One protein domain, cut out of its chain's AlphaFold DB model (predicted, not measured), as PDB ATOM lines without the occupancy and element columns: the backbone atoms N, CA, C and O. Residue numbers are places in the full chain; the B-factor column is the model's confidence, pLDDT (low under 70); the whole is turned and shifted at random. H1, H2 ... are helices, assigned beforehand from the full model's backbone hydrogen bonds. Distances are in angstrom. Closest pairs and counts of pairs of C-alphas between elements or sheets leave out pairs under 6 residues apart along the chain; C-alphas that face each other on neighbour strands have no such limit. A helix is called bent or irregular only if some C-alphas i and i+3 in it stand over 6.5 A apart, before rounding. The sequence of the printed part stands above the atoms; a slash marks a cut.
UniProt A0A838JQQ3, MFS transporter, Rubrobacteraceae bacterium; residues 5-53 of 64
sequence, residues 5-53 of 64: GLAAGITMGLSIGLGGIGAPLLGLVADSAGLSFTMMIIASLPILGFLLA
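This is residues 5 to 53 of the 64 residues of the protein "MFS transporter" of Rubrobacteraceae bacterium (UniProt A0A838JQQ3). Two helices make an open V: the long H1 forms one arm, and the shorter, bent H2 folds back from the tight turn at Gly 34 and spreads away from it. The helices meet only near that turn, and residues 5 to 25 of H1 and 43 to 53 of H2 stand free. The printed part has 49 residues with two named helices, H1 then H2, and no named strand; its class is all helix. It is loose, with a radius of gyration of the C-alphas of 13.2 A, and flat, spanning 40 by 23 by 9 A.

H1, residues 5 to 33, has a kink of 29 degrees near residue 24. It is neither bent nor irregular, but only just: C-alphas 21 and 24 are 6.1 A apart. H2, residues 35 to 53, was assigned as one helix by its hydrogen bonds but is bent, with C-alphas 43 and 46 6.9 A apart. Its arms, H2a, residues 35 to 43, and H2b, residues 46 to 53, stand at a shallow tilt of 25 degrees. H1 and H2a form a helical hairpin, running opposite ways at a shallow tilt of 27 degrees. H1 touches H2a with residues 26 to 30 alone; their closest C-alphas, those of Ala 30 and Thr 38, are 5.4 A apart. H1 and H2b are apart. Every O i to N i+4 pair is within hydrogen-bond range in H2a and H2b, and 24 of 25 are in H1.

H1 measures 40.2 A from C-alpha 5 at (-2.681, -10.969, -21.317) to C-alpha 33 at (-1.169, 23.825, -1.237). H2a measures 12.1 A, and H2b measures 10.2 A, ending at C-alpha 53 at (-11.518, 8.663, -24.223).

The two C-alphas farthest apart, those of Gly 5 and Ser 32, are 40.3 A apart. The printed part has no cut, and the link from H1 to H2 is tight. The mean pLDDT of the printed part is 95.3, and no printed residue is under 70.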
ATOM      1  N   GLY A   5      -3.697 -11.035 -22.373       93.00
ATOM      2  CA  GLY A   5      -2.681 -10.969 -21.317       93.00
ATOM      3  C   GLY A   5      -1.764  -9.747 -21.430       93.00
ATOM      4  O   GLY A   5      -1.529  -9.071 -20.437       93.00
ATOM      5  N   LEU A   6      -1.317  -9.401 -22.645       95.25
ATOM      6  CA  LEU A   6      -0.513  -8.194 -22.870       95.25
ATOM      7  C   LEU A   6      -1.329  -6.928 -22.591       95.25
ATOM      8  O   LEU A   6      -0.842  -6.042 -21.904       95.25
ATOM      9  N   ALA A   7      -2.570  -6.861 -23.090       93.06
ATOM     10  CA  ALA A   7      -3.464  -5.727 -22.865       93.06
ATOM     11  C   ALA A   7      -3.765  -5.519 -21.371       93.06
ATOM     12  O   ALA A   7      -3.639  -4.410 -20.863       93.06
ATOM     13  N   ALA A   8      -4.093  -6.589 -20.644       93.81
ATOM     14  CA  ALA A   8      -4.312  -6.527 -19.202       93.81
ATOM     15  C   ALA A   8      -3.030  -6.141 -18.447       93.81
ATOM     16  O   ALA A   8      -3.080  -5.318 -17.535       93.81
ATOM     17  N   GLY A   9      -1.880  -6.685 -18.860       95.94
ATOM     18  CA  GLY A   9      -0.575  -6.384 -18.275       95.94
ATOM     19  C   GLY A   9      -0.185  -4.913 -18.412       95.94
ATOM     20  O   GLY A   9       0.199  -4.302 -17.419       95.94
ATOM     21  N   ILE A  10      -0.339  -4.313 -19.600       96.38
ATOM     22  CA  ILE A  10      -0.040  -2.883 -19.796       96.38
ATOM     23  C   ILE A  10      -1.002  -1.990 -19.013       96.38
ATOM     24  O   ILE A  10      -0.565  -1.005 -18.426       96.38
ATOM     25  N   THR A  11      -2.293  -2.337 -18.952       95.12
ATOM     26  CA  THR A  11      -3.278  -1.542 -18.215       95.12
ATOM     27  C   THR A  11      -2.991  -1.579 -16.722       95.12
ATOM     28  O   THR A  11      -2.910  -0.523 -16.099       95.12
ATOM     29  N   MET A  12      -2.772  -2.765 -16.147       96.19
ATOM     30  CA  MET A  12      -2.464  -2.866 -14.721       96.19
ATOM     31  C   MET A  12      -1.099  -2.286 -14.372       96.19
ATOM     32  O   MET A  12      -1.004  -1.527 -13.413       96.19
ATOM     33  N   GLY A  13      -0.061  -2.577 -15.158       96.94
ATOM     34  CA  GLY A  13       1.279  -2.040 -14.922       96.94
ATOM     35  C   GLY A  13       1.296  -0.512 -14.933       96.94
ATOM     36  O   GLY A  13       1.838   0.104 -14.016       96.94
ATOM     37  N   LEU A  14       0.631   0.107 -15.913       96.06
ATOM     38  CA  LEU A  14       0.514   1.562 -15.990       96.06
ATOM     39  C   LEU A  14      -0.302   2.129 -14.823       96.06
ATOM     40  O   LEU A  14       0.112   3.114 -14.218       96.06
ATOM     41  N   SER A  15      -1.432   1.506 -14.479       96.12
ATOM     42  CA  SER A  15      -2.291   1.982 -13.390       96.12
ATOM     43  C   SER A  15      -1.575   1.936 -12.037       96.12
ATOM     44  O   SER A  15      -1.666   2.887 -11.262       96.12
ATOM     45  N   ILE A  16      -0.828   0.863 -11.766       97.06
ATOM     46  CA  ILE A  16      -0.045   0.711 -10.533       97.06
ATOM     47  C   ILE A  16       1.140   1.679 -10.529       97.06
ATOM     48  O   ILE A  16       1.374   2.333  -9.519       97.06
ATOM     49  N   GLY A  17       1.865   1.814 -11.643       96.62
ATOM     50  CA  GLY A  17       2.999   2.739 -11.745       96.62
ATOM     51  C   GLY A  17       2.589   4.199 -11.538       96.62
ATOM     52  O   GLY A  17       3.205   4.908 -10.741       96.62
ATOM     53  N   LEU A  18       1.507   4.631 -12.194       96.31
ATOM     54  CA  LEU A  18       0.935   5.968 -12.011       96.31
ATOM     55  C   LEU A  18       0.418   6.175 -10.586       96.31
ATOM     56  O   LEU A  18       0.625   7.248 -10.032       96.31
ATOM     57  N   GLY A  19      -0.207   5.168  -9.972       95.12
ATOM     58  CA  GLY A  19      -0.630   5.244  -8.573       95.12
ATOM     59  C   GLY A  19       0.550   5.351  -7.604       95.12
ATOM     60  O   GLY A  19       0.549   6.206  -6.723       95.12
ATOM     61  N   GLY A  20       1.583   4.527  -7.798       96.62
ATOM     62  CA  GLY A  20       2.753   4.455  -6.922       96.62
ATOM     63  C   GLY A  20       3.609   5.719  -6.936       96.62
ATOM     64  O   GLY A  20       4.066   6.149  -5.882       96.62
ATOM     65  N   ILE A  21       3.797   6.342  -8.104       97.38
ATOM     66  CA  ILE A  21       4.535   7.613  -8.227       97.38
ATOM     67  C   ILE A  21       3.608   8.816  -8.001       97.38
ATOM     68  O   ILE A  21       4.008   9.808  -7.398       97.38
ATOM     69  N   GLY A  22       2.357   8.745  -8.453       95.25
ATOM     70  CA  GLY A  22       1.397   9.843  -8.347       95.25
ATOM     71  C   GLY A  22       0.972  10.141  -6.912       95.25
ATOM     72  O   GLY A  22       0.834  11.310  -6.563       95.25
ATOM     73  N   ALA A  23       0.817   9.123  -6.061       94.69
ATOM     74  CA  ALA A  23       0.436   9.308  -4.660       94.69
ATOM     75  C   ALA A  23       1.423  10.187  -3.859       94.69
ATOM     76  O   ALA A  23       0.968  11.178  -3.286       94.69
ATOM     77  N   PRO A  24       2.746   9.917  -3.827       96.69
ATOM     78  CA  PRO A  24       3.686  10.782  -3.113       96.69
ATOM     79  C   PRO A  24       3.805  12.175  -3.747       96.69
ATOM     80  O   PRO A  24       3.922  13.155  -3.019       96.69
ATOM     81  N   LEU A  25       3.712  12.298  -5.076       96.25
ATOM     82  CA  LEU A  25       3.722  13.610  -5.737       96.25
ATOM     83  C   LEU A  25       2.511  14.465  -5.341       96.25
ATOM     84  O   LEU A  25       2.669  15.636  -5.010       96.25
ATOM     85  N   LEU A  26       1.310  13.884  -5.331       95.06
ATOM     86  CA  LEU A  26       0.101  14.566  -4.859       95.06
ATOM     87  C   LEU A  26       0.152  14.843  -3.351       95.06
ATOM     88  O   LEU A  26      -0.385  15.857  -2.913       95.06
ATOM     89  N   GLY A  27       0.828  13.991  -2.575       95.56
ATOM     90  CA  GLY A  27       1.133  14.230  -1.162       95.56
ATOM     91  C   GLY A  27       1.957  15.502  -0.957       95.56
ATOM     92  O   GLY A  27       1.541  16.374  -0.204       95.56
ATOM     93  N   LEU A  28       3.034  15.689  -1.725       96.12
ATOM     94  CA  LEU A  28       3.839  16.922  -1.687       96.12
ATOM     95  C   LEU A  28       3.028  18.172  -2.072       96.12
ATOM     96  O   LEU A  28       3.219  19.257  -1.518       96.12
ATOM     97  N   VAL A  29       2.098  18.031  -3.020       94.88
ATOM     98  CA  VAL A  29       1.161  19.111  -3.369       94.88
ATOM     99  C   VAL A  29       0.190  19.380  -2.217       94.88
ATOM    100  O   VAL A  29      -0.082  20.537  -1.919       94.88
ATOM    101  N   ALA A  30      -0.298  18.347  -1.527       96.31
ATOM    102  CA  ALA A  30      -1.160  18.512  -0.357       96.31
ATOM    103  C   ALA A  30      -0.434  19.195   0.810       96.31
ATOM    104  O   ALA A  30      -1.038  20.030   1.481       96.31
ATOM    105  N   ASP A  31       0.850  18.905   1.007       95.62
ATOM    106  CA  ASP A  31       1.661  19.517   2.065       95.62
ATOM    107  C   ASP A  31       1.918  21.013   1.810       95.62
ATOM    108  O   ASP A  31       2.020  21.796   2.752       95.62
ATOM    109  N   SER A  32       1.995  21.429   0.540       95.31
ATOM    110  CA  SER A  32       2.293  22.817   0.150       95.31
ATOM    111  C   SER A  32       1.055  23.674  -0.133       95.31
ATOM    112  O   SER A  32       1.013  24.839   0.259       95.31
ATOM    113  N   ALA A  33       0.045  23.121  -0.807       91.50
ATOM    114  CA  ALA A  33      -1.169  23.825  -1.237       91.50
ATOM    115  C   ALA A  33      -2.426  23.432  -0.435       91.50
ATOM    116  O   ALA A  33      -3.497  24.013  -0.629       91.50
ATOM    117  N   GLY A  34      -2.305  22.470   0.482       93.69
ATOM    118  CA  GLY A  34      -3.384  22.003   1.346       93.69
ATOM    119  C   GLY A  34      -4.243  20.893   0.734       93.69
ATOM    120  O   GLY A  34      -4.367  20.733  -0.482       93.69
ATOM    121  N   LEU A  35      -4.905  20.134   1.611       94.75
ATOM    122  CA  LEU A  35      -5.699  18.959   1.235       94.75
ATOM    123  C   LEU A  35      -6.877  19.293   0.304       94.75
ATOM    124  O   LEU A  35      -7.119  18.564  -0.655       94.75
ATOM    125  N   SER A  36      -7.595  20.395   0.553       95.12
ATOM    126  CA  SER A  36      -8.753  20.791  -0.266       95.12
ATOM    127  C   SER A  36      -8.380  21.036  -1.728       95.12
ATOM    128  O   SER A  36      -9.118  20.629  -2.625       95.12
ATOM    129  N   PHE A  37      -7.227  21.661  -1.978       94.44
ATOM    130  CA  PHE A  37      -6.755  21.922  -3.335       94.44
ATOM    131  C   PHE A  37      -6.368  20.622  -4.048       94.44
ATOM    132  O   PHE A  37      -6.819  20.367  -5.164       94.44
ATOM    133  N   THR A  38      -5.625  19.741  -3.376       96.00
ATOM    134  CA  THR A  38      -5.266  18.424  -3.925       96.00
ATOM    135  C   THR A  38      -6.497  17.573  -4.232       96.00
ATOM    136  O   THR A  38      -6.550  16.919  -5.273       96.00
ATOM    137  N   MET A  39      -7.528  17.613  -3.384       95.62
ATOM    138  CA  MET A  39      -8.782  16.899  -3.643       95.62
ATOM    139  C   MET A  39      -9.536  17.462  -4.850       95.62
ATOM    140  O   MET A  39     -10.073  16.679  -5.633       95.62
ATOM    141  N   MET A  40      -9.526  18.783  -5.070       95.50
ATOM    142  CA  MET A  40     -10.054  19.369  -6.312       95.50
ATOM    143  C   MET A  40      -9.284  18.889  -7.548       95.50
ATOM    144  O   MET A  40      -9.907  18.559  -8.559       95.50
ATOM    145  N   ILE A  41      -7.953  18.786  -7.468       94.62
ATOM    146  CA  ILE A  41      -7.134  18.235  -8.558       94.62
ATOM    147  C   ILE A  41      -7.561  16.795  -8.856       94.62
ATOM    148  O   ILE A  41      -7.907  16.490  -9.997       94.62
ATOM    149  N   ILE A  42      -7.607  15.923  -7.846       95.00
ATOM    150  CA  ILE A  42      -7.998  14.511  -8.009       95.00
ATOM    151  C   ILE A  42      -9.419  14.393  -8.573       95.00
ATOM    152  O   ILE A  42      -9.652  13.600  -9.483       95.00
ATOM    153  N   ALA A  43     -10.358  15.215  -8.101       96.38
ATOM    154  CA  ALA A  43     -11.729  15.239  -8.608       96.38
ATOM    155  C   ALA A  43     -11.820  15.659 -10.088       96.38
ATOM    156  O   ALA A  43     -12.770  15.282 -10.771       96.38
ATOM    157  N   SER A  44     -10.832  16.403 -10.600       95.62
ATOM    158  CA  SER A  44     -10.770  16.829 -12.005       95.62
ATOM    159  C   SER A  44     -10.125  15.803 -12.953       95.62
ATOM    160  O   SER A  44     -10.407  15.825 -14.152       95.62
ATOM    161  N   LEU A  45      -9.322  14.853 -12.451       94.75
ATOM    162  CA  LEU A  45      -8.654  13.818 -13.266       94.75
ATOM    163  C   LEU A  45      -9.604  13.004 -14.177       94.75
ATOM    164  O   LEU A  45      -9.237  12.754 -15.328       94.75
ATOM    165  N   PRO A  46     -10.820  12.606 -13.746       94.50
ATOM    166  CA  PRO A  46     -11.777  11.910 -14.608       94.50
ATOM    167  C   PRO A  46     -12.171  12.703 -15.857       94.50
ATOM    168  O   PRO A  46     -12.420  12.103 -16.899       94.50
ATOM    169  N   ILE A  47     -12.190  14.038 -15.783       96.56
ATOM    170  CA  ILE A  47     -12.487  14.905 -16.933       96.56
ATOM    171  C   ILE A  47     -11.376  14.768 -17.975       96.56
ATOM    172  O   ILE A  47     -11.658  14.610 -19.162       96.56
ATOM    173  N   LEU A  48     -10.114  14.745 -17.537       94.81
ATOM    174  CA  LEU A  48      -8.975  14.499 -18.422       94.81
ATOM    175  C   LEU A  48      -9.067  13.108 -19.068       94.81
ATOM    176  O   LEU A  48      -8.883  12.968 -20.276       94.81
ATOM    177  N   GLY A  49      -9.426  12.088 -18.282       93.62
ATOM    178  CA  GLY A  49      -9.674  10.734 -18.782       93.62
ATOM    179  C   GLY A  49     -10.808  10.676 -19.809       93.62
ATOM    180  O   GLY A  49     -10.685  10.000 -20.830       93.62
ATOM    181  N   PHE A  50     -11.885  11.427 -19.588       95.38
ATOM    182  CA  PHE A  50     -13.000  11.541 -20.523       95.38
ATOM    183  C   PHE A  50     -12.575  12.198 -21.841       95.38
ATOM    184  O   PHE A  50     -12.871  11.668 -22.910       95.38
ATOM    185  N   LEU A  51     -11.821  13.299 -21.782       95.69
ATOM    186  CA  LEU A  51     -11.278  13.959 -22.973       95.69
ATOM    187  C   LEU A  51     -10.368  13.021 -23.777       95.69
ATOM    188  O   LEU A  51     -10.489  12.947 -24.999       95.69
ATOM    189  N   LEU A  52      -9.511  12.248 -23.103       93.44
ATOM    190  CA  LEU A  52      -8.686  11.221 -23.746       93.44
ATOM    191  C   LEU A  52      -9.548  10.119 -24.377       93.44
ATOM    192  O   LEU A  52      -9.292   9.712 -25.509       93.44
ATOM    193  N   ALA A  53     -10.603   9.672 -23.697       92.62
ATOM    194  CA  ALA A  53     -11.518   8.663 -24.223       92.62
ATOM    195  C   ALA A  53     -12.239   9.116 -25.505       92.62
ATOM    196  O   ALA A  53     -12.503   8.285 -26.370       92.62
TER     197      ALA A  53